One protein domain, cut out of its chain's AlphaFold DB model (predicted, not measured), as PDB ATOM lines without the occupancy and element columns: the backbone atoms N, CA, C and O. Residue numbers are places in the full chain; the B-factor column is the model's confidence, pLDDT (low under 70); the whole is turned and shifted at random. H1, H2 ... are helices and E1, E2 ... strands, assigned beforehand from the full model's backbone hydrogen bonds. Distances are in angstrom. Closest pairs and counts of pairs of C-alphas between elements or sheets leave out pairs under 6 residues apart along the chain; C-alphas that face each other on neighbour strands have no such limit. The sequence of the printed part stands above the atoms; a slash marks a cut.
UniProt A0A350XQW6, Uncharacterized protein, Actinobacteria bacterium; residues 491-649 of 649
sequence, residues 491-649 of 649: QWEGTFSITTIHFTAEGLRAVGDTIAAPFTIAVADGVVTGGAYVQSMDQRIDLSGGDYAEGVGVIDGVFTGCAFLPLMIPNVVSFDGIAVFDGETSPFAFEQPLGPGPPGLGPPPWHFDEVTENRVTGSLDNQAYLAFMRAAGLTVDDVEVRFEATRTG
ATOM      1  N   GLN A 491      94.448  95.795 109.355       94.88
ATOM      2  CA  GLN A 491      94.055  97.171 109.064       94.88
ATOM      3  C   GLN A 491      94.100  97.954 110.369       94.88
ATOM      4  O   GLN A 491      93.644  97.457 111.398       94.88
ATOM      5  N   TRP A 492      94.636  99.157 110.318       94.81
ATOM      6  CA  TRP A 492      94.821 100.021 111.469       94.81
ATOM      7  C   TRP A 492      94.244 101.388 111.156       94.81
ATOM      8  O   TRP A 492      94.463 101.928 110.072       94.81
ATOM      9  N   GLU A 493      93.529 101.951 112.120       94.62
ATOM     10  CA  GLU A 493      93.052 103.328 112.087       94.62
ATOM     11  C   GLU A 493      93.672 104.072 113.259       94.62
ATOM     12  O   GLU A 493      93.643 103.590 114.396       94.62
ATOM     13  N   GLY A 494      94.241 105.240 112.986       92.12
ATOM     14  CA  GLY A 494      94.920 106.030 113.993       92.12
ATOM     15  C   GLY A 494      94.778 107.523 113.792       92.12
ATOM     16  O   GLY A 494      94.073 108.007 112.906       92.12
ATOM     17  N   THR A 495      95.413 108.278 114.676       91.50
ATOM     18  CA  THR A 495      95.449 109.737 114.630       91.50
ATOM     19  C   THR A 495      96.847 110.219 114.979       91.50
ATOM     20  O   THR A 495      97.377 109.852 116.026       91.50
ATOM     21  N   PHE A 496      97.429 111.063 114.127       87.06
ATOM     22  CA  PHE A 496      98.604 111.847 114.484       87.06
ATOM     23  C   PHE A 496      98.177 113.053 115.317       87.06
ATOM     24  O   PHE A 496      97.265 113.770 114.922       87.06
ATOM     25  N   SER A 497      98.840 113.292 116.442       84.88
ATOM     26  CA  SER A 497      98.737 114.512 117.237       84.88
ATOM     27  C   SER A 497      99.997 115.333 117.020       84.88
ATOM     28  O   SER A 497     101.088 114.878 117.352       84.88
ATOM     29  N   ILE A 498      99.844 116.520 116.441       79.12
ATOM     30  CA  ILE A 498     100.969 117.348 116.005       79.12
ATOM     31  C   ILE A 498     100.944 118.637 116.797       79.12
ATOM     32  O   ILE A 498      99.987 119.402 116.685       79.12
ATOM     33  N   THR A 499     101.959 118.865 117.624       73.12
ATOM     34  CA  THR A 499     101.997 120.017 118.528       73.12
ATOM     35  C   THR A 499     102.677 121.199 117.844       73.12
ATOM     36  O   THR A 499     103.866 121.132 117.579       73.12
ATOM     37  N   THR A 500     101.893 122.259 117.594       61.91
ATOM     38  CA  THR A 500     102.271 123.623 117.162       61.91
ATOM     39  C   THR A 500     103.372 123.721 116.105       61.91
ATOM     40  O   THR A 500     104.551 123.630 116.414       61.91
ATOM     41  N   ILE A 501     103.002 124.043 114.863       60.34
ATOM     42  CA  ILE A 501     103.980 124.313 113.802       60.34
ATOM     43  C   ILE A 501     104.190 125.824 113.700       60.34
ATOM     44  O   ILE A 501     103.263 126.574 113.380       60.34
ATOM     45  N   HIS A 502     105.421 126.269 113.936       63.22
ATOM     46  CA  HIS A 502     105.881 127.596 113.541       63.22
ATOM     47  C   HIS A 502     106.636 127.463 112.229       63.22
ATOM     48  O   HIS A 502     107.588 126.695 112.185       63.22
ATOM     49  N   PHE A 503     106.247 128.189 111.177       64.19
ATOM     50  CA  PHE A 503     107.084 128.280 109.979       64.19
ATOM     51  C   PHE A 503     107.430 129.716 109.610       64.19
ATOM     52  O   PHE A 503     106.576 130.604 109.664       64.19
ATOM     53  N   THR A 504     108.691 129.933 109.225       56.38
ATOM     54  CA  THR A 504     109.191 131.221 108.729       56.38
ATOM     55  C   THR A 504     109.846 131.048 107.359       56.38
ATOM     56  O   THR A 504     110.778 130.257 107.227       56.38
ATOM     57  N   ALA A 505     109.386 131.787 106.347       52.25
ATOM     58  CA  ALA A 505     109.937 131.743 104.988       52.25
ATOM     59  C   ALA A 505     109.861 133.121 104.326       52.25
ATOM     60  O   ALA A 505     108.790 133.707 104.275       52.25
ATOM     61  N   GLU A 506     110.978 133.673 103.846       62.75
ATOM     62  CA  GLU A 506     111.009 134.963 103.120       62.75
ATOM     63  C   GLU A 506     110.279 136.143 103.821       62.75
ATOM     64  O   GLU A 506     109.759 137.051 103.176       62.75
ATOM     65  N   GLY A 507     110.243 136.157 105.160       58.66
ATOM     66  CA  GLY A 507     109.532 137.177 105.947       58.66
ATOM     67  C   GLY A 507     108.053 136.875 106.222       58.66
ATOM     68  O   GLY A 507     107.387 137.680 106.869       58.66
ATOM     69  N   LEU A 508     107.563 135.720 105.772       55.56
ATOM     70  CA  LEU A 508     106.284 135.129 106.149       55.56
ATOM     71  C   LEU A 508     106.436 134.414 107.485       55.56
ATOM     72  O   LEU A 508     107.418 133.693 107.665       55.56
ATOM     73  N   ARG A 509     105.477 134.571 108.397       65.31
ATOM     74  CA  ARG A 509     105.411 133.789 109.639       65.31
ATOM     75  C   ARG A 509     104.050 133.137 109.742       65.31
ATOM     76  O   ARG A 509     103.046 133.821 109.603       65.31
ATOM     77  N   ALA A 510     104.007 131.853 110.053       63.56
ATOM     78  CA  ALA A 510     102.752 131.187 110.338       63.56
ATOM     79  C   ALA A 510     102.779 130.423 111.652       63.56
ATOM     80  O   ALA A 510     103.832 129.977 112.114       63.56
ATOM     81  N   VAL A 511     101.595 130.308 112.249       65.44
ATOM     82  CA  VAL A 511     101.350 129.563 113.483       65.44
ATOM     83  C   VAL A 511     100.083 128.738 113.290       65.44
ATOM     84  O   VAL A 511      99.059 129.285 112.878       65.44
ATOM     85  N   GLY A 512     100.167 127.439 113.573       64.81
ATOM     86  CA  GLY A 512      99.015 126.539 113.652       64.81
ATOM     87  C   GLY A 512      98.880 125.935 115.051       64.81
ATOM     88  O   GLY A 512      99.891 125.664 115.699       64.81
ATOM     89  N   ASP A 513      97.643 125.734 115.508       69.50
ATOM     90  CA  ASP A 513      97.330 125.029 116.761       69.50
ATOM     91  C   ASP A 513      97.521 123.510 116.616       69.50
ATOM     92  O   ASP A 513      97.687 123.010 115.510       69.50
ATOM     93  N   THR A 514      97.499 122.762 117.729       63.72
ATOM     94  CA  THR A 514      97.635 121.295 117.733       63.72
ATOM     95  C   THR A 514      96.600 120.609 116.841       63.72
ATOM     96  O   THR A 514      95.399 120.852 116.970       63.72
ATOM     97  N   ILE A 515      97.060 119.688 115.992       72.25
ATOM     98  CA  ILE A 515      96.231 119.054 114.960       72.25
ATOM     99  C   ILE A 515      96.144 117.557 115.197       72.25
ATOM    100  O   ILE A 515      97.164 116.892 115.365       72.25
ATOM    101  N   ALA A 516      94.917 117.042 115.154       81.12
ATOM    102  CA  ALA A 516      94.625 115.623 115.041       81.12
ATOM    103  C   ALA A 516      94.434 115.265 113.556       81.12
ATOM    104  O   ALA A 516      93.451 115.690 112.949       81.12
ATOM    105  N   ALA A 517      95.356 114.505 112.966       86.50
ATOM    106  CA  ALA A 517      95.269 114.048 111.579       86.50
ATOM    107  C   ALA A 517      94.957 112.544 111.536       86.50
ATOM    108  O   ALA A 517      95.812 111.742 111.922       86.50
ATOM    109  N   PRO A 518      93.745 112.132 111.120       91.00
ATOM    110  CA  PRO A 518      93.411 110.721 111.031       91.00
ATOM    111  C   PRO A 518      94.221 110.039 109.927       91.00
ATOM    112  O   PRO A 518      94.504 110.622 108.875       91.00
ATOM    113  N   PHE A 519      94.543 108.773 110.151       93.25
ATOM    114  CA  PHE A 519      95.200 107.941 109.161       93.25
ATOM    115  C   PHE A 519      94.686 106.508 109.199       93.25
ATOM    116  O   PHE A 519      94.167 106.036 110.211       93.25
ATOM    117  N   THR A 520      94.856 105.812 108.081       94.12
ATOM    118  CA  THR A 520      94.681 104.369 107.983       94.12
ATOM    119  C   THR A 520      95.946 103.737 107.429       94.12
ATOM    120  O   THR A 520      96.604 104.316 106.564       94.12
ATOM    121  N   ILE A 521      96.288 102.550 107.918       92.69
ATOM    122  CA  ILE A 521      97.419 101.773 107.414       92.69
ATOM    123  C   ILE A 521      97.059 100.287 107.357       92.69
ATOM    124  O   ILE A 521      96.436  99.732 108.260       92.69
ATOM    125  N   ALA A 522      97.414  99.651 106.250       92.62
ATOM    126  CA  ALA A 522      97.179  98.250 105.961       92.62
ATOM    127  C   ALA A 522      98.517  97.521 105.944       92.62
ATOM    128  O   ALA A 522      99.367  97.811 105.103       92.62
ATOM    129  N   VAL A 523      98.683  96.542 106.825       89.88
ATOM    130  CA  VAL A 523      99.903  95.741 106.922       89.88
ATOM    131  C   VAL A 523      99.605  94.283 106.610       89.88
ATOM    132  O   VAL A 523      98.647  93.717 107.136       89.88
ATOM    133  N   ALA A 524     100.425  93.665 105.768       88.94
ATOM    134  CA  ALA A 524     100.396  92.231 105.518       88.94
ATOM    135  C   ALA A 524     101.828  91.708 105.424       88.94
ATOM    136  O   ALA A 524     102.644  92.282 104.711       88.94
ATOM    137  N   ASP A 525     102.121  90.644 106.170       84.56
ATOM    138  CA  ASP A 525     103.409  89.944 106.141       84.56
ATOM    139  C   ASP A 525     104.625  90.867 106.383       84.56
ATOM    140  O   ASP A 525     105.697  90.661 105.826       84.56
ATOM    141  N   GLY A 526     104.462  91.896 107.225       81.62
ATOM    142  CA  GLY A 526     105.517  92.872 107.541       81.62
ATOM    143  C   GLY A 526     105.657  94.017 106.524       81.62
ATOM    144  O   GLY A 526     106.560  94.844 106.649       81.62
ATOM    145  N   VAL A 527     104.762  94.101 105.533       82.69
ATOM    146  CA  VAL A 527     104.743  95.145 104.493       82.69
ATOM    147  C   VAL A 527     103.520  96.030 104.635       82.69
ATOM    148  O   VAL A 527     102.402  95.552 104.845       82.69
ATOM    149  N   VAL A 528     103.712  97.333 104.453       86.31
ATOM    150  CA  VAL A 528     102.620  98.292 104.316       86.31
ATOM    151  C   VAL A 528     102.039  98.189 102.906       86.31
ATOM    152  O   VAL A 528     102.564  98.732 101.939       86.31
ATOM    153  N   THR A 529     100.916  97.487 102.800       87.62
ATOM    154  CA  THR A 529     100.215  97.202 101.536       87.62
ATOM    155  C   THR A 529      99.253  98.307 101.105       87.62
ATOM    156  O   THR A 529      98.693  98.269 100.007       87.62
ATOM    157  N   GLY A 530      99.037  99.301 101.964       86.25
ATOM    158  CA  GLY A 530      98.213 100.460 101.667       86.25
ATOM    159  C   GLY A 530      97.964 101.313 102.899       86.25
ATOM    160  O   GLY A 530      98.362 100.980 104.010       86.25
ATOM    161  N   GLY A 531      97.281 102.429 102.694       88.19
ATOM    162  CA  GLY A 531      96.979 103.377 103.751       88.19
ATOM    163  C   GLY A 531      96.916 104.789 103.203       88.19
ATOM    164  O   GLY A 531      97.465 105.077 102.138       88.19
ATOM    165  N   ALA A 532      96.231 105.660 103.926       89.62
ATOM    166  CA  ALA A 532      96.149 107.072 103.602       89.62
ATOM    167  C   ALA A 532      96.162 107.897 104.881       89.62
ATOM    168  O   ALA A 532      95.677 107.456 105.922       89.62
ATOM    169  N   TYR A 533      96.678 109.111 104.787       87.06
ATOM    170  CA  TYR A 533      96.537 110.103 105.839       87.06
ATOM    171  C   TYR A 533      96.038 111.409 105.236       87.06
ATOM    172  O   TYR A 533      96.344 111.737 104.088       87.06
ATOM    173  N   VAL A 534      95.251 112.126 106.032       85.88
ATOM    174  CA  VAL A 534      94.752 113.459 105.705       85.88
ATOM    175  C   VAL A 534      95.042 114.343 106.899       85.88
ATOM    176  O   VAL A 534      94.529 114.120 107.996       85.88
ATOM    177  N   GLN A 535      95.881 115.344 106.692       81.25
ATOM    178  CA  GLN A 535      96.258 116.296 107.720       81.25
ATOM    179  C   GLN A 535      95.684 117.661 107.370       81.25
ATOM    180  O   GLN A 535      96.160 118.308 106.446       81.25
ATOM    181  N   SER A 536      94.688 118.106 108.134       82.19
ATOM    182  CA  SER A 536      94.060 119.418 107.954       82.19
ATOM    183  C   SER A 536      94.491 120.377 109.051       82.19
ATOM    184  O   SER A 536      94.384 120.055 110.228       82.19
ATOM    185  N   MET A 537      94.944 121.562 108.672       78.12
ATOM    186  CA  MET A 537      95.545 122.550 109.552       78.12
ATOM    187  C   MET A 537      94.842 123.889 109.417       78.12
ATOM    188  O   MET A 537      94.864 124.464 108.334       78.12
ATOM    189  N   ASP A 538      94.308 124.435 110.507       80.06
ATOM    190  CA  ASP A 538      94.001 125.863 110.535       80.06
ATOM    191  C   ASP A 538      95.329 126.630 110.551       80.06
ATOM    192  O   ASP A 538      96.162 126.463 111.443       80.06
ATOM    193  N   GLN A 539      95.553 127.434 109.519       78.19
ATOM    194  CA  GLN A 539      96.792 128.165 109.305       78.19
ATOM    195  C   GLN A 539      96.496 129.653 109.194       78.19
ATOM    196  O   GLN A 539      95.655 130.077 108.400       78.19
ATOM    197  N   ARG A 540      97.263 130.450 109.937       81.19
ATOM    198  CA  ARG A 540      97.433 131.879 109.683       81.19
ATOM    199  C   ARG A 540      98.843 132.112 109.159       81.19
ATOM    200  O   ARG A 540      99.794 131.781 109.852       81.19
ATOM    201  N   ILE A 541      98.970 132.691 107.972       77.06
ATOM    202  CA  ILE A 541     100.220 133.051 107.305       77.06
ATOM    203  C   ILE A 541     100.319 134.577 107.310       77.06
ATOM    204  O   ILE A 541      99.689 135.240 106.491       77.06
ATOM    205  N   ASP A 542     101.082 135.153 108.229       76.00
ATOM    206  CA  ASP A 542     101.367 136.586 108.240       76.00
ATOM    207  C   ASP A 542     102.302 136.936 107.070       76.00
ATOM    208  O   ASP A 542     103.356 136.323 106.889       76.00
ATOM    209  N   LEU A 543     101.902 137.928 106.276       75.31
ATOM    210  CA  LEU A 543     102.618 138.475 105.129       75.31
ATOM    211  C   LEU A 543     103.315 139.801 105.507       75.31
ATOM    212  O   LEU A 543     103.028 140.435 106.528       75.31
ATOM    213  N   SER A 544     104.254 140.263 104.677       74.19
ATOM    214  CA  SER A 544     104.940 141.542 104.911       74.19
ATOM    215  C   SER A 544     103.959 142.719 104.920       74.19
ATOM    216  O   SER A 544     103.103 142.805 104.048       74.19
ATOM    217  N   GLY A 545     104.130 143.675 105.839       79.75
ATOM    218  CA  GLY A 545     103.311 144.896 105.877       79.75
ATOM    219  C   GLY A 545     102.040 144.810 106.731       79.75
ATOM    220  O   GLY A 545     101.316 145.797 106.811       79.75
ATOM    221  N   GLY A 546     101.808 143.692 107.431       81.81
ATOM    222  CA  GLY A 546     100.617 143.473 108.268       81.81
ATOM    223  C   GLY A 546      99.481 142.730 107.556       81.81
ATOM    224  O   GLY A 546      98.454 142.451 108.176       81.81
ATOM    225  N   ASP A 547      99.688 142.399 106.285       83.00
ATOM    226  CA  ASP A 547      98.850 141.504 105.494       83.00
ATOM    227  C   ASP A 547      98.915 140.076 106.055       83.00
ATOM    228  O   ASP A 547      99.875 139.714 106.733       83.00
ATOM    229  N   TYR A 548      97.899 139.250 105.807       85.31
ATOM    230  CA  TYR A 548      97.902 137.852 106.251       85.31
ATOM    231  C   TYR A 548      96.951 136.983 105.426       85.31
ATOM    232  O   TYR A 548      95.966 137.482 104.893       85.31
ATOM    233  N   ALA A 549      97.198 135.678 105.353       81.75
ATOM    234  CA  ALA A 549      96.221 134.690 104.906       81.75
ATOM    235  C   ALA A 549      95.767 133.822 106.083       81.75
ATOM    236  O   ALA A 549      96.574 133.459 106.924       81.75
ATOM    237  N   GLU A 550      94.483 133.497 106.159       88.88
ATOM    238  CA  GLU A 550      93.902 132.581 107.146       88.88
ATOM    239  C   GLU A 550      93.033 131.560 106.423       88.88
ATOM    240  O   GLU A 550      92.190 131.928 105.604       88.88
ATOM    241  N   GLY A 551      93.231 130.279 106.704       87.50
ATOM    242  CA  GLY A 551      92.536 129.207 106.003       87.50
ATOM    243  C   GLY A 551      92.886 127.829 106.530       87.50
ATOM    244  O   GLY A 551      93.543 127.698 107.559       87.50
ATOM    245  N   VAL A 552      92.450 126.812 105.796       84.75
ATOM    246  CA  VAL A 552      92.733 125.409 106.084       84.75
ATOM    247  C   VAL A 552      93.748 124.892 105.073       84.75
ATOM    248  O   VAL A 552      93.448 124.811 103.883       84.75
ATOM    249  N   GLY A 553      94.940 124.533 105.541       79.12
ATOM    250  CA  GLY A 553      95.907 123.747 104.778       79.12
ATOM    251  C   GLY A 553      95.580 122.258 104.881       79.12
ATOM    252  O   GLY A 553      95.321 121.782 105.979       79.12
ATOM    253  N   VAL A 554      95.591 121.507 103.783       81.81
ATOM    254  CA  VAL A 554      95.385 120.051 103.782       81.81
ATOM    255  C   VAL A 554      96.573 119.363 103.128       81.81
ATOM    256  O   VAL A 554      96.952 119.719 102.013       81.81
ATOM    257  N   ILE A 555      97.150 118.376 103.811       79.06
ATOM    258  CA  ILE A 555      98.172 117.479 103.273       79.06
ATOM    259  C   ILE A 555      97.559 116.087 103.156       79.06
ATOM    260  O   ILE A 555      97.218 115.472 104.166       79.06
ATOM    261  N   ASP A 556      97.463 115.599 101.924       83.12
ATOM    262  CA  ASP A 556      96.968 114.261 101.612       83.12
ATOM    263  C   ASP A 556      98.131 113.378 101.173       83.12
ATOM    264  O   ASP A 556      98.926 113.769 100.313       83.12
ATOM    265  N   GLY A 557      98.213 112.164 101.708       85.94
ATOM    266  CA  GLY A 557      99.271 111.225 101.354       85.94
ATOM    267  C   GLY A 557      98.891 109.763 101.538       85.94
ATOM    268  O   GLY A 557      97.780 109.428 101.953       85.94
ATOM    269  N   VAL A 558      99.822 108.887 101.177       87.50
ATOM    270  CA  VAL A 558      99.697 107.427 101.289       87.50
ATOM    271  C   VAL A 558     100.838 106.852 102.114       87.50
ATOM    272  O   VAL A 558     101.885 107.487 102.249       87.50
ATOM    273  N   PHE A 559     100.641 105.645 102.642       85.62
ATOM    274  CA  PHE A 559     101.719 104.874 103.260       85.62
ATOM    275  C   PHE A 559     102.230 103.775 102.330       85.62
ATOM    276  O   PHE A 559     101.463 103.184 101.566       85.62
ATOM    277  N   THR A 560     103.522 103.483 102.432       83.44
ATOM    278  CA  THR A 560     104.187 102.327 101.815       83.44
ATOM    279  C   THR A 560     105.361 101.873 102.693       83.44
ATOM    280  O   THR A 560     105.510 102.358 103.812       83.44
ATOM    281  N   GLY A 561     106.193 100.947 102.221       80.31
ATOM    282  CA  GLY A 561     107.371 100.473 102.940       80.31
ATOM    283  C   GLY A 561     107.049  99.409 103.985       80.31
ATOM    284  O   GLY A 561     106.205  98.539 103.782       80.31
ATOM    285  N   CYS A 562     107.762  99.458 105.102       83.06
ATOM    286  CA  CYS A 562     107.851  98.355 106.051       83.06
ATOM    287  C   CYS A 562     106.928  98.559 107.246       83.06
ATOM    288  O   CYS A 562     106.705  99.690 107.665       83.06
ATOM    289  N   ALA A 563     106.426  97.480 107.843       84.06
ATOM    290  CA  ALA A 563     105.569  97.567 109.027       84.06
ATOM    291  C   ALA A 563     106.258  98.235 110.231       84.06
ATOM    292  O   ALA A 563     105.590  98.876 111.036       84.06
ATOM    293  N   PHE A 564     107.581  98.112 110.334       80.06
ATOM    294  CA  PHE A 564     108.415  98.778 111.341       80.06
ATOM    295  C   PHE A 564     108.918 100.163 110.893       80.06
ATOM    296  O   PHE A 564     109.491 100.901 111.683       80.06
ATOM    297  N   LEU A 565     108.737 100.536 109.622       79.31
ATOM    298  CA  LEU A 565     109.119 101.853 109.109       79.31
ATOM    299  C   LEU A 565     108.160 102.305 107.993       79.31
ATOM    300  O   LEU A 565     108.547 102.324 106.817       79.31
ATOM    301  N   PRO A 566     106.894 102.638 108.322       82.06
ATOM    302  CA  PRO A 566     105.950 103.105 107.319       82.06
ATOM    303  C   PRO A 566     106.425 104.400 106.647       82.06
ATOM    304  O   PRO A 566     106.567 105.450 107.270       82.06
ATOM    305  N   LEU A 567     106.628 104.366 105.336       77.38
ATOM    306  CA  LEU A 567     106.982 105.545 104.554       77.38
ATOM    307  C   LEU A 567     105.722 106.363 104.252       77.38
ATOM    308  O   LEU A 567     104.840 105.909 103.523       77.38
ATOM    309  N   MET A 568     105.665 107.586 104.782       81.69
ATOM    310  CA  MET A 568     104.651 108.584 104.438       81.69
ATOM    311  C   MET A 568     105.029 109.290 103.137       81.69
ATOM    312  O   MET A 568     106.041 109.987 103.078       81.69
ATOM    313  N   ILE A 569     104.207 109.144 102.098       78.31
ATOM    314  CA  ILE A 569     104.391 109.837 100.820       78.31
ATOM    315  C   ILE A 569     103.285 110.882 100.670       78.31
ATOM    316  O   ILE A 569     102.132 110.509 100.417       78.31
ATOM    317  N   PRO A 570     103.598 112.183 100.802       78.00
ATOM    318  CA  PRO A 570     102.623 113.218 100.525       78.00
ATOM    319  C   PRO A 570     102.354 113.277  99.018       78.00
ATOM    320  O   PRO A 570     103.275 113.323  98.206       78.00
ATOM    321  N   ASN A 571     101.081 113.301  98.643       79.56
ATOM    322  CA  ASN A 571     100.640 113.414  97.256       79.56
ATOM    323  C   ASN A 571     100.327 114.868  96.895       79.56
ATOM    324  O   ASN A 571     100.702 115.352  95.826       79.56
ATOM    325  N   VAL A 572      99.605 115.565  97.774       78.44
ATOM    326  CA  VAL A 572      99.078 116.908  97.516       78.44
ATOM    327  C   VAL A 572      99.148 117.740  98.790       78.44
ATOM    328  O   VAL A 572      98.788 117.267  99.865       78.44
ATOM    329  N   VAL A 573      99.572 118.995  98.648       78.00
ATOM    330  CA  VAL A 573      99.345 120.050  99.640       78.00
ATOM    331  C   VAL A 573      98.366 121.040  99.042       78.00
ATOM    332  O   VAL A 573      98.584 121.551  97.944       78.00
ATOM    333  N   SER A 574      97.291 121.334  99.754       81.81
ATOM    334  CA  SER A 574      96.330 122.363  99.375       81.81
ATOM    335  C   SER A 574      96.117 123.353 100.509       81.81
ATOM    336  O   SER A 574      96.429 123.071 101.661       81.81
ATOM    337  N   PHE A 575      95.614 124.530 100.173       82.88
ATOM    338  CA  PHE A 575      95.171 125.539 101.122       82.88
ATOM    339  C   PHE A 575      93.890 126.161 100.589       82.88
ATOM    340  O   PHE A 575      93.823 126.485  99.402       82.88
ATOM    341  N   ASP A 576      92.909 126.370 101.459       87.38
ATOM    342  CA  ASP A 576      91.680 127.096 101.143       87.38
ATOM    343  C   ASP A 576      91.338 128.074 102.270       87.38
ATOM    344  O   ASP A 576      91.218 127.693 103.434       87.38
ATOM    345  N   GLY A 577      91.197 129.356 101.939       91.19
ATOM    346  CA  GLY A 577      90.958 130.393 102.926       91.19
ATOM    347  C   GLY A 577      90.750 131.785 102.349       91.19
ATOM    348  O   GLY A 577      90.260 131.991 101.234       91.19
ATOM    349  N   ILE A 578      91.115 132.772 103.154       89.88
ATOM    350  CA  ILE A 578      91.061 134.188 102.824       89.88
ATOM    351  C   ILE A 578      92.446 134.805 102.964       89.88
ATOM    352  O   ILE A 578      93.197 134.469 103.869       89.88
ATOM    353  N   ALA A 579      92.770 135.745 102.091       85.88
ATOM    354  CA  ALA A 579      93.918 136.620 102.228       85.88
ATOM    355  C   ALA A 579      93.441 138.055 102.461       85.88
ATOM    356  O   ALA A 579      92.473 138.510 101.848       85.88
ATOM    357  N   VAL A 580      94.106 138.753 103.371       87.19
ATOM    358  CA  VAL A 580      93.855 140.137 103.751       87.19
ATOM    359  C   VAL A 580      95.058 140.963 103.316       87.19
ATOM    360  O   VAL A 580      96.142 140.795 103.868       87.19
ATOM    361  N   PHE A 581      94.845 141.839 102.334       84.75
ATOM    362  CA  PHE A 581      95.855 142.744 101.781       84.75
ATOM    363  C   PHE A 581      95.401 144.189 101.963       84.75
ATOM    364  O   PHE A 581      94.311 144.539 101.512       84.75
ATOM    365  N   ASP A 582      96.181 145.025 102.649       87.38
ATOM    366  CA  ASP A 582      95.833 146.419 102.968       87.38
ATOM    367  C   ASP A 582      94.438 146.566 103.630       87.38
ATOM    368  O   ASP A 582      93.732 147.565 103.473       87.38
ATOM    369  N   GLY A 583      94.015 145.544 104.384       87.69
ATOM    370  CA  GLY A 583      92.693 145.468 105.014       87.69
ATOM    371  C   GLY A 583      91.547 144.999 104.103       87.69
ATOM    372  O   GLY A 583      90.415 144.896 104.577       87.69
ATOM    373  N   GLU A 584      91.805 144.680 102.831       88.75
ATOM    374  CA  GLU A 584      90.832 144.071 101.918       88.75
ATOM    375  C   GLU A 584      90.916 142.539 101.944       88.75
ATOM    376  O   GLU A 584      91.978 141.956 101.746       88.75
ATOM    377  N   THR A 585      89.777 141.873 102.151       92.56
ATOM    378  CA  THR A 585      89.679 140.404 102.181       92.56
ATOM    379  C   THR A 585      89.352 139.835 100.800       92.56
ATOM    380  O   THR A 585      88.356 140.222 100.187       92.56
ATOM    381  N   SER A 586      90.138 138.863 100.339       85.81
ATOM    382  CA  SER A 586      89.929 138.121  99.091       85.81
ATOM    383  C   SER A 586      90.014 136.609  99.329       85.81
ATOM    384  O   SER A 586      90.858 136.183 100.111       85.81
ATOM    385  N   PRO A 587      89.195 135.772  98.663       87.69
ATOM    386  CA  PRO A 587      89.382 134.322  98.684       87.69
ATOM    387  C   PRO A 587      90.765 133.944  98.147       87.69
ATOM    388  O   PRO A 587      91.209 134.501  97.138       87.69
ATOM    389  N   PHE A 588      91.423 132.988  98.795       77.56
ATOM    390  CA  PHE A 588      92.739 132.496  98.411       77.56
ATOM    391  C   PHE A 588      92.777 130.979  98.552       77.56
ATOM    392  O   PHE A 588      92.507 130.448  99.624       77.56
ATOM    393  N   ALA A 589      93.119 130.293  97.464       83.00
ATOM    394  CA  ALA A 589      93.303 128.855  97.470       83.00
ATOM    395  C   ALA A 589      94.461 128.463  96.553       83.00
ATOM    396  O   ALA A 589      94.653 129.073  95.493       83.00
ATOM    397  N   PHE A 590      95.206 127.434  96.942       80.94
ATOM    398  CA  PHE A 590      96.196 126.794  96.087       80.94
ATOM    399  C   PHE A 590      96.186 125.281  96.285       80.94
ATOM    400  O   PHE A 590      95.766 124.771  97.318       80.94
ATOM    401  N   GLU A 591      96.672 124.575  95.274       82.56
ATOM    402  CA  GLU A 591      96.904 123.138  95.314       82.56
ATOM    403  C   GLU A 591      98.235 122.879  94.614       82.56
ATOM    404  O   GLU A 591      98.462 123.338  93.489       82.56
ATOM    405  N   GLN A 592      99.133 122.188  95.301       73.00
ATOM    406  CA  GLN A 592     100.457 121.850  94.824       73.00
ATOM    407  C   GLN A 592     100.643 120.334  94.934       73.00
ATOM    408  O   GLN A 592     100.701 119.805  96.046       73.00
ATOM    409  N   PRO A 593     100.754 119.615  93.802       76.38
ATOM    410  CA  PRO A 593     101.163 118.223  93.844       76.38
ATOM    411  C   PRO A 593     102.602 118.153  94.355       76.38
ATOM    412  O   PRO A 593     103.480 118.876  93.869       76.38
ATOM    413  N   LEU A 594     102.839 117.281  95.327       69.94
ATOM    414  CA  LEU A 594     104.182 116.936  95.758       69.94
ATOM    415  C   LEU A 594     104.633 115.715  94.955       69.94
ATOM    416  O   LEU A 594     103.914 114.728  94.818       69.94
ATOM    417  N   GLY A 595     105.806 115.821  94.332       61.69
ATOM    418  CA  GLY A 595     106.477 114.648  93.782       61.69
ATOM    419  C   GLY A 595     107.065 113.796  94.911       61.69
ATOM    420  O   GLY A 595     107.127 114.270  96.048       61.69
ATOM    421  N   PRO A 596     107.563 112.580  94.615       59.97
ATOM    422  CA  PRO A 596     108.495 111.929  95.530       59.97
ATOM    423  C   PRO A 596     109.602 112.950  95.822       59.97
ATOM    424  O   PRO A 596     110.104 113.581  94.887       59.97
ATOM    425  N   GLY A 597     109.878 113.215  97.100       56.06
ATOM    426  CA  GLY A 597     110.811 114.262  97.517       56.06
ATOM    427  C   GLY A 597     112.191 114.137  96.851       56.06
ATOM    428  O   GLY A 597     112.479 113.139  96.184       56.06
ATOM    429  N   PRO A 598     113.069 115.146  96.996       52.59
ATOM    430  CA  PRO A 598     114.422 115.050  96.466       52.59
ATOM    431  C   PRO A 598     115.082 113.740  96.943       52.59
ATOM    432  O   PRO A 598     114.967 113.395  98.123       52.59
ATOM    433  N   PRO A 599     115.741 112.987  96.046       48.12
ATOM    434  CA  PRO A 599     116.347 111.710  96.395       48.12
ATOM    435  C   PRO A 599     117.377 111.912  97.511       48.12
ATOM    436  O   PRO A 599     118.356 112.631  97.321       48.12
ATOM    437  N   GLY A 600     117.156 111.278  98.664       47.72
ATOM    438  CA  GLY A 600     118.110 111.268  99.778       47.72
ATOM    439  C   GLY A 600     117.565 111.702 101.136       47.72
ATOM    440  O   GLY A 600     118.218 111.390 102.125       47.72
ATOM    441  N   LEU A 601     116.394 112.341 101.204       53.06
ATOM    442  CA  LEU A 601     115.672 112.506 102.470       53.06
ATOM    443  C   LEU A 601     114.844 111.239 102.709       53.06
ATOM    444  O   LEU A 601     113.882 110.983 101.982       53.06
ATOM    445  N   GLY A 602     115.273 110.406 103.657       55.34
ATOM    446  CA  GLY A 602     114.514 109.227 104.074       55.34
ATOM    447  C   GLY A 602     113.180 109.603 104.740       55.34
ATOM    448  O   GLY A 602     112.976 110.768 105.090       55.34
ATOM    449  N   PRO A 603     112.247 108.644 104.904       61.25
ATOM    450  CA  PRO A 603     111.068 108.842 105.750       61.25
ATOM    451  C   PRO A 603     111.455 109.332 107.149       61.25
ATOM    452  O   PRO A 603     112.498 108.903 107.650       61.25
ATOM    453  N   PRO A 604     110.601 110.135 107.814       65.88
ATOM    454  CA  PRO A 604     110.768 110.380 109.237       65.88
ATOM    455  C   PRO A 604     110.769 109.042 109.999       65.88
ATOM    456  O   PRO A 604     109.913 108.190 109.726       65.88
ATOM    457  N   PRO A 605     111.733 108.839 110.911       68.25
ATOM    458  CA  PRO A 605     111.775 107.679 111.795       68.25
ATOM    459  C   PRO A 605     110.454 107.475 112.530       68.25
ATOM    460  O   PRO A 605     109.848 108.443 112.986       68.25
ATOM    461  N   TRP A 606     110.032 106.220 112.681       79.81
ATOM    462  CA  TRP A 606     108.947 105.851 113.587       79.81
ATOM    463  C   TRP A 606     109.557 105.332 114.882       79.81
ATOM    464  O   TRP A 606     110.335 104.384 114.855       79.81
ATOM    465  N   HIS A 607     109.173 105.925 116.007       81.12
ATOM    466  CA  HIS A 607     109.485 105.418 117.335       81.12
ATOM    467  C   HIS A 607     108.217 104.831 117.936       81.12
ATOM    468  O   HIS A 607     107.240 105.552 118.141       81.12
ATOM    469  N   PHE A 608     108.217 103.530 118.195       84.50
ATOM    470  CA  PHE A 608     107.104 102.845 118.835       84.50
ATOM    471  C   PHE A 608     107.269 102.903 120.360       84.50
ATOM    472  O   PHE A 608     108.334 102.606 120.889       84.50
ATOM    473  N   ASP A 609     106.223 103.354 121.055       84.88
ATOM    474  CA  ASP A 609     106.166 103.389 122.524       84.88
ATOM    475  C   ASP A 609     105.482 102.132 123.091       84.88
ATOM    476  O   ASP A 609     105.755 101.697 124.210       84.88
ATOM    477  N   GLU A 610     104.493 101.613 122.358       88.38
ATOM    478  CA  GLU A 610     103.715 100.431 122.726       88.38
ATOM    479  C   GLU A 610     103.254  99.735 121.444       88.38
ATOM    480  O   GLU A 610     102.492 100.318 120.670       88.38
ATOM    481  N   VAL A 611     103.637  98.469 121.261       88.56
ATOM    482  CA  VAL A 611     103.079  97.593 120.223       88.56
ATOM    483  C   VAL A 611     102.365  96.403 120.851       88.56
ATOM    484  O   VAL A 611     102.942  95.562 121.539       88.56
ATOM    485  N   THR A 612     101.069  96.297 120.580       90.31
ATOM    486  CA  THR A 612     100.241  95.145 120.950       90.31
ATOM    487  C   THR A 612      99.466  94.639 119.739       90.31
ATOM    488  O   THR A 612      99.390  95.293 118.702       90.31
ATOM    489  N   GLU A 613      98.793  93.496 119.881       89.56
ATOM    490  CA  GLU A 613      97.956  92.928 118.814       89.56
ATOM    491  C   GLU A 613      96.857  93.885 118.304       89.56
ATOM    492  O   GLU A 613      96.418  93.748 117.162       89.56
ATOM    493  N   ASN A 614      96.407  94.835 119.136       93.56
ATOM    494  CA  ASN A 614      95.247  95.687 118.847       93.56
ATOM    495  C   ASN A 614      95.498  97.190 119.004       93.56
ATOM    496  O   ASN A 614      94.597  97.984 118.722       93.56
ATOM    497  N   ARG A 615      96.682  97.591 119.467       93.75
ATOM    498  CA  ARG A 615      97.033  98.988 119.728       93.75
ATOM    499  C   ARG A 615      98.505  99.220 119.437       93.75
ATOM    500  O   ARG A 615      99.327  98.418 119.874       93.75
ATOM    501  N   VAL A 616      98.788 100.316 118.746       90.75
ATOM    502  CA  VAL A 616     100.136 100.816 118.487       90.75
ATOM    503  C   VAL A 616     100.167 102.296 118.862       90.75
ATOM    504  O   VAL A 616      99.311 103.057 118.409       90.75
ATOM    505  N   THR A 617     101.121 102.716 119.684       91.81
ATOM    506  CA  THR A 617     101.377 104.138 119.964       91.81
ATOM    507  C   THR A 617     102.835 104.472 119.730       91.81
ATOM    508  O   THR A 617     103.687 103.593 119.836       91.81
ATOM    509  N   GLY A 618     103.126 105.737 119.449       89.50
ATOM    510  CA  GLY A 618     104.496 106.172 119.250       89.50
ATOM    511  C   GLY A 618     104.632 107.635 118.861       89.50
ATOM    512  O   GLY A 618     103.700 108.437 119.000       89.50
ATOM    513  N   SER A 619     105.795 107.969 118.318       87.38
ATOM    514  CA  SER A 619     106.111 109.275 117.749       87.38
ATOM    515  C   SER A 619     106.846 109.159 116.416       87.38
ATOM    516  O   SER A 619     107.349 108.094 116.066       87.38
ATOM    517  N   LEU A 620     106.855 110.246 115.644       81.56
ATOM    518  CA  LEU A 620     107.723 110.382 114.479       81.56
ATOM    519  C   LEU A 620     108.854 111.342 114.825       81.56
ATOM    520  O   LEU A 620     108.582 112.431 115.340       81.56
ATOM    521  N   ASP A 621     110.091 110.972 114.504       73.94
ATOM    522  CA  ASP A 621     111.199 111.919 114.592       73.94
ATOM    523  C   ASP A 621     111.012 113.000 113.526       73.94
ATOM    524  O   ASP A 621     110.803 112.763 112.329       73.94
ATOM    525  N   ASN A 622     111.025 114.229 114.018       71.31
ATOM    526  CA  ASN A 622     110.723 115.401 113.244       71.31
ATOM    527  C   ASN A 622     111.903 115.852 112.385       71.31
ATOM    528  O   ASN A 622     111.663 116.618 111.460       71.31
ATOM    529  N   GLN A 623     113.143 115.402 112.615       63.41
ATOM    530  CA  GLN A 623     114.312 115.988 111.952       63.41
ATOM    531  C   GLN A 623     114.267 115.843 110.432       63.41
ATOM    532  O   GLN A 623     114.490 116.830 109.726       63.41
ATOM    533  N   ALA A 624     113.870 114.681 109.910       58.62
ATOM    534  CA  ALA A 624     113.684 114.484 108.471       58.62
ATOM    535  C   ALA A 624     112.559 115.373 107.905       58.62
ATOM    536  O   ALA A 624     112.694 115.962 106.828       58.62
ATOM    537  N   TYR A 625     111.464 115.537 108.656       64.56
ATOM    538  CA  TYR A 625     110.374 116.445 108.297       64.56
ATOM    539  C   TYR A 625     110.847 117.910 108.297       64.56
ATOM    540  O   TYR A 625     110.604 118.644 107.342       64.56
ATOM    541  N   LEU A 626     111.607 118.326 109.311       65.81
ATOM    542  CA  LEU A 626     112.219 119.649 109.415       65.81
ATOM    543  C   LEU A 626     113.246 119.881 108.298       65.81
ATOM    544  O   LEU A 626     113.331 120.985 107.769       65.81
ATOM    545  N   ALA A 627     114.026 118.869 107.914       60.72
ATOM    546  CA  ALA A 627     114.982 118.934 106.811       60.72
ATOM    547  C   ALA A 627     114.275 119.095 105.458       60.72
ATOM    548  O   ALA A 627     114.666 119.952 104.665       60.72
ATOM    549  N   PHE A 628     113.189 118.353 105.224       59.53
ATOM    550  CA  PHE A 628     112.322 118.535 104.060       59.53
ATOM    551  C   PHE A 628     111.745 119.955 104.002       59.53
ATOM    552  O   PHE A 628     111.838 120.625 102.970       59.53
ATOM    553  N   MET A 629     111.212 120.452 105.121       62.97
ATOM    554  CA  MET A 629     110.661 121.806 105.212       62.97
ATOM    555  C   MET A 629     111.752 122.867 104.980       62.97
ATOM    556  O   MET A 629     111.539 123.800 104.203       62.97
ATOM    557  N   ARG A 630     112.960 122.680 105.532       65.31
ATOM    558  CA  ARG A 630     114.130 123.548 105.294       65.31
ATOM    559  C   ARG A 630     114.572 123.549 103.834       65.31
ATOM    560  O   ARG A 630     114.828 124.619 103.285       65.31
ATOM    561  N   ALA A 631     114.597 122.389 103.178       53.69
ATOM    562  CA  ALA A 631     114.884 122.281 101.747       53.69
ATOM    563  C   ALA A 631     113.829 122.999 100.885       53.69
ATOM    564  O   ALA A 631     114.151 123.517  99.816       53.69
ATOM    565  N   ALA A 632     112.588 123.087 101.369       52.69
ATOM    566  CA  ALA A 632     111.519 123.885 100.772       52.69
ATOM    567  C   ALA A 632     111.573 125.387 101.140       52.69
ATOM    568  O   ALA A 632     110.677 126.138 100.759       52.69
ATOM    569  N   GLY A 633     112.609 125.846 101.855       52.62
ATOM    570  CA  GLY A 633     112.781 127.244 102.270       52.62
ATOM    571  C   GLY A 633     111.984 127.641 103.518       52.62
ATOM    572  O   GLY A 633     111.840 128.831 103.798       52.62
ATOM    573  N   LEU A 634     111.460 126.665 104.262       56.06
ATOM    574  CA  LEU A 634     110.666 126.868 105.470       56.06
ATOM    575  C   LEU A 634     111.528 126.597 106.712       56.06
ATOM    576  O   LEU A 634     112.103 125.522 106.868       56.06
ATOM    577  N   THR A 635     111.607 127.558 107.629       58.00
ATOM    578  CA  THR A 635     112.241 127.358 108.944       58.00
ATOM    579  C   THR A 635     111.178 126.892 109.916       58.00
ATOM    580  O   THR A 635     110.226 127.640 110.121       58.00
ATOM    581  N   VAL A 636     111.321 125.699 110.488       64.19
ATOM    582  CA  VAL A 636     110.383 125.159 111.477       64.19
ATOM    583  C   VAL A 636     111.102 125.001 112.815       64.19
ATOM    584  O   VAL A 636     112.177 124.408 112.851       64.19
ATOM    585  N   ASP A 637     110.539 125.584 113.879       61.66
ATOM    586  CA  ASP A 637     111.237 125.732 115.169       61.66
ATOM    587  C   ASP A 637     111.185 124.458 116.030       61.66
ATOM    588  O   ASP A 637     112.178 124.109 116.662       61.66
ATOM    589  N   ASP A 638     110.035 123.777 116.062       63.12
ATOM    590  CA  ASP A 638     109.821 122.516 116.777       63.12
ATOM    591  C   ASP A 638     108.515 121.875 116.278       63.12
ATOM    592  O   ASP A 638     107.552 122.592 115.997       63.12
ATOM    593  N   VAL A 639     108.479 120.550 116.131       70.38
ATOM    594  CA  VAL A 639     107.262 119.795 115.785       70.38
ATOM    595  C   VAL A 639     107.312 118.457 116.491       70.38
ATOM    596  O   VAL A 639     108.102 117.602 116.125       70.38
ATOM    597  N   GLU A 640     106.433 118.218 117.451       79.44
ATOM    598  CA  GLU A 640     106.273 116.873 118.001       79.44
ATOM    599  C   GLU A 640     105.103 116.186 117.299       79.44
ATOM    600  O   GLU A 640     103.975 116.688 117.354       79.44
ATOM    601  N   VAL A 641     105.356 115.046 116.648       81.75
ATOM    602  CA  VAL A 641     104.311 114.204 116.056       81.75
ATOM    603  C   VAL A 641     104.181 112.938 116.884       81.75
ATOM    604  O   VAL A 641     105.086 112.112 116.900       81.75
ATOM    605  N   ARG A 642     103.042 112.757 117.550       88.06
ATOM    606  CA  ARG A 642     102.679 111.494 118.209       88.06
ATOM    607  C   ARG A 642     101.611 110.776 117.420       88.06
ATOM    608  O   ARG A 642     100.813 111.432 116.759       88.06
ATOM    609  N   PHE A 643     101.533 109.460 117.521       90.31
ATOM    610  CA  PHE A 643     100.448 108.695 116.930       90.31
ATOM    611  C   PHE A 643      99.879 107.670 117.903       90.31
ATOM    612  O   PHE A 643     100.566 107.125 118.762       90.31
ATOM    613  N   GLU A 644      98.590 107.405 117.737       93.38
ATOM    614  CA  GLU A 644      97.899 106.280 118.354       93.38
ATOM    615  C   GLU A 644      97.038 105.621 117.284       93.38
ATOM    616  O   GLU A 644      96.274 106.302 116.597       93.38
ATOM    617  N   ALA A 645      97.172 104.307 117.138       93.31
ATOM    618  CA  ALA A 645      96.430 103.494 116.196       93.31
ATOM    619  C   ALA A 645      95.822 102.275 116.883       93.31
ATOM    620  O   ALA A 645      96.411 101.660 117.774       93.31
ATOM    621  N   THR A 646      94.637 101.898 116.422       94.00
ATOM    622  CA  THR A 646      93.935 100.689 116.843       94.00
ATOM    623  C   THR A 646      93.640  99.817 115.641       94.00
ATOM    624  O   THR A 646      93.326 100.317 114.558       94.00
ATOM    625  N   ARG A 647      93.741  98.503 115.826       93.69
ATOM    626  CA  ARG A 647      93.455  97.547 114.760       93.69
ATOM    627  C   ARG A 647      91.953  97.493 114.503       93.69
ATOM    628  O   ARG A 647      91.162  97.342 115.432       93.69
ATOM    629  N   THR A 648      91.558  97.586 113.242       90.50
ATOM    630  CA  THR A 648      90.168  97.480 112.800       90.50
ATOM    631  C   THR A 648      89.947  96.156 112.086       90.50
ATOM    632  O   THR A 648      90.514  95.919 111.019       90.50
ATOM    633  N   GLY A 649      89.113  95.294 112.662       73.25
ATOM    634  CA  GLY A 649      88.820  93.955 112.146       73.25
ATOM    635  C   GLY A 649      88.842  92.927 113.255       73.25
ATOM    636  O   GLY A 649      89.124  91.756 112.920       73.25
TER     637      GLY A 649
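This is residues 491 to 649 of the 649 residues of an uncharacterized protein of Actinobacteria bacterium (UniProt A0A350XQW6). One twisted sheet of eleven strands is rolled up into a barrel-like ring at one end, where E7 comes round to E9, and opens into a trough toward the other end, where E2, E3 and E5 to E8 run. The long link of residues 594 to 605 passes from E8 to E9 over the open side, where H1 also lies. The 159 printed residues have eleven named strands and one named helix, in the order E1 to E10, H1, E11; neighbour strands are antiparallel, and the class is mostly strand. The whole is compact, with a radius of gyration of the C-alphas of 16.9 A, and elongated, spanning 56 by 32 by 26 A.

E5, residues 527 to 542, has E3, residues 508 to 512, and E4, residues 515 to 524, on one side, and E6, residues 548 to 562, on the other side. N 509 and O 542 are 3.1 A apart, N 522 and O 530 2.8 A, and N 537 and O 553 2.7 A, within hydrogen-bond range. E4, E5, E6, E7, residues 565 to 581, and E8, residues 584 to 593, form a meander, each strand the antiparallel neighbour of the one before; N 552 and O 576 are 2.8 A apart, and N 577 and O 588 2.9 A. E1, residues 491 to 499, is antiparallel to E4, with N 494 and O 519 at 2.9 A, and to E11, residues 640 to 648, with N 497 and O 642 at 2.7 A. E10, residues 615 to 620, is antiparallel to E11, with N 618 and O 643 at 3.0 A, and forms a hairpin with E9, residues 606 to 611, with N 607 and O 619 at 2.8 A. The closest C-alphas of E7 and E9, Leu 565 and Trp 606, are 6.0 A apart. E1 runs on into E2, residues 501 to 505, at 64 degrees; E2 and E3 form a hairpin, with N 503 and O 510 at 3.1 A. H1, residues 623 to 631, only grazes the sheet, with residues 629 to 630; every O i to N i+4 pair in it is within hydrogen-bond range.

E1 begins at C-alpha 491 (94.055, 97.171, 109.064), and E11 ends at C-alpha 648 (90.168, 97.480, 112.800). E7, 43.6 A long, starts at (109.119, 101.853, 109.109) and bends by 57 degrees at residue 578. E5 measures 41.7 A and E6 40.7 A.

The C-alphas of Asp 525 and Asp 582, the two farthest apart, are 57.1 A apart. The printed part has no cut. The link from E8 to E9 is long. Residues 500 to 514, 594 to 605 and 623 to 638 have pLDDT under 70.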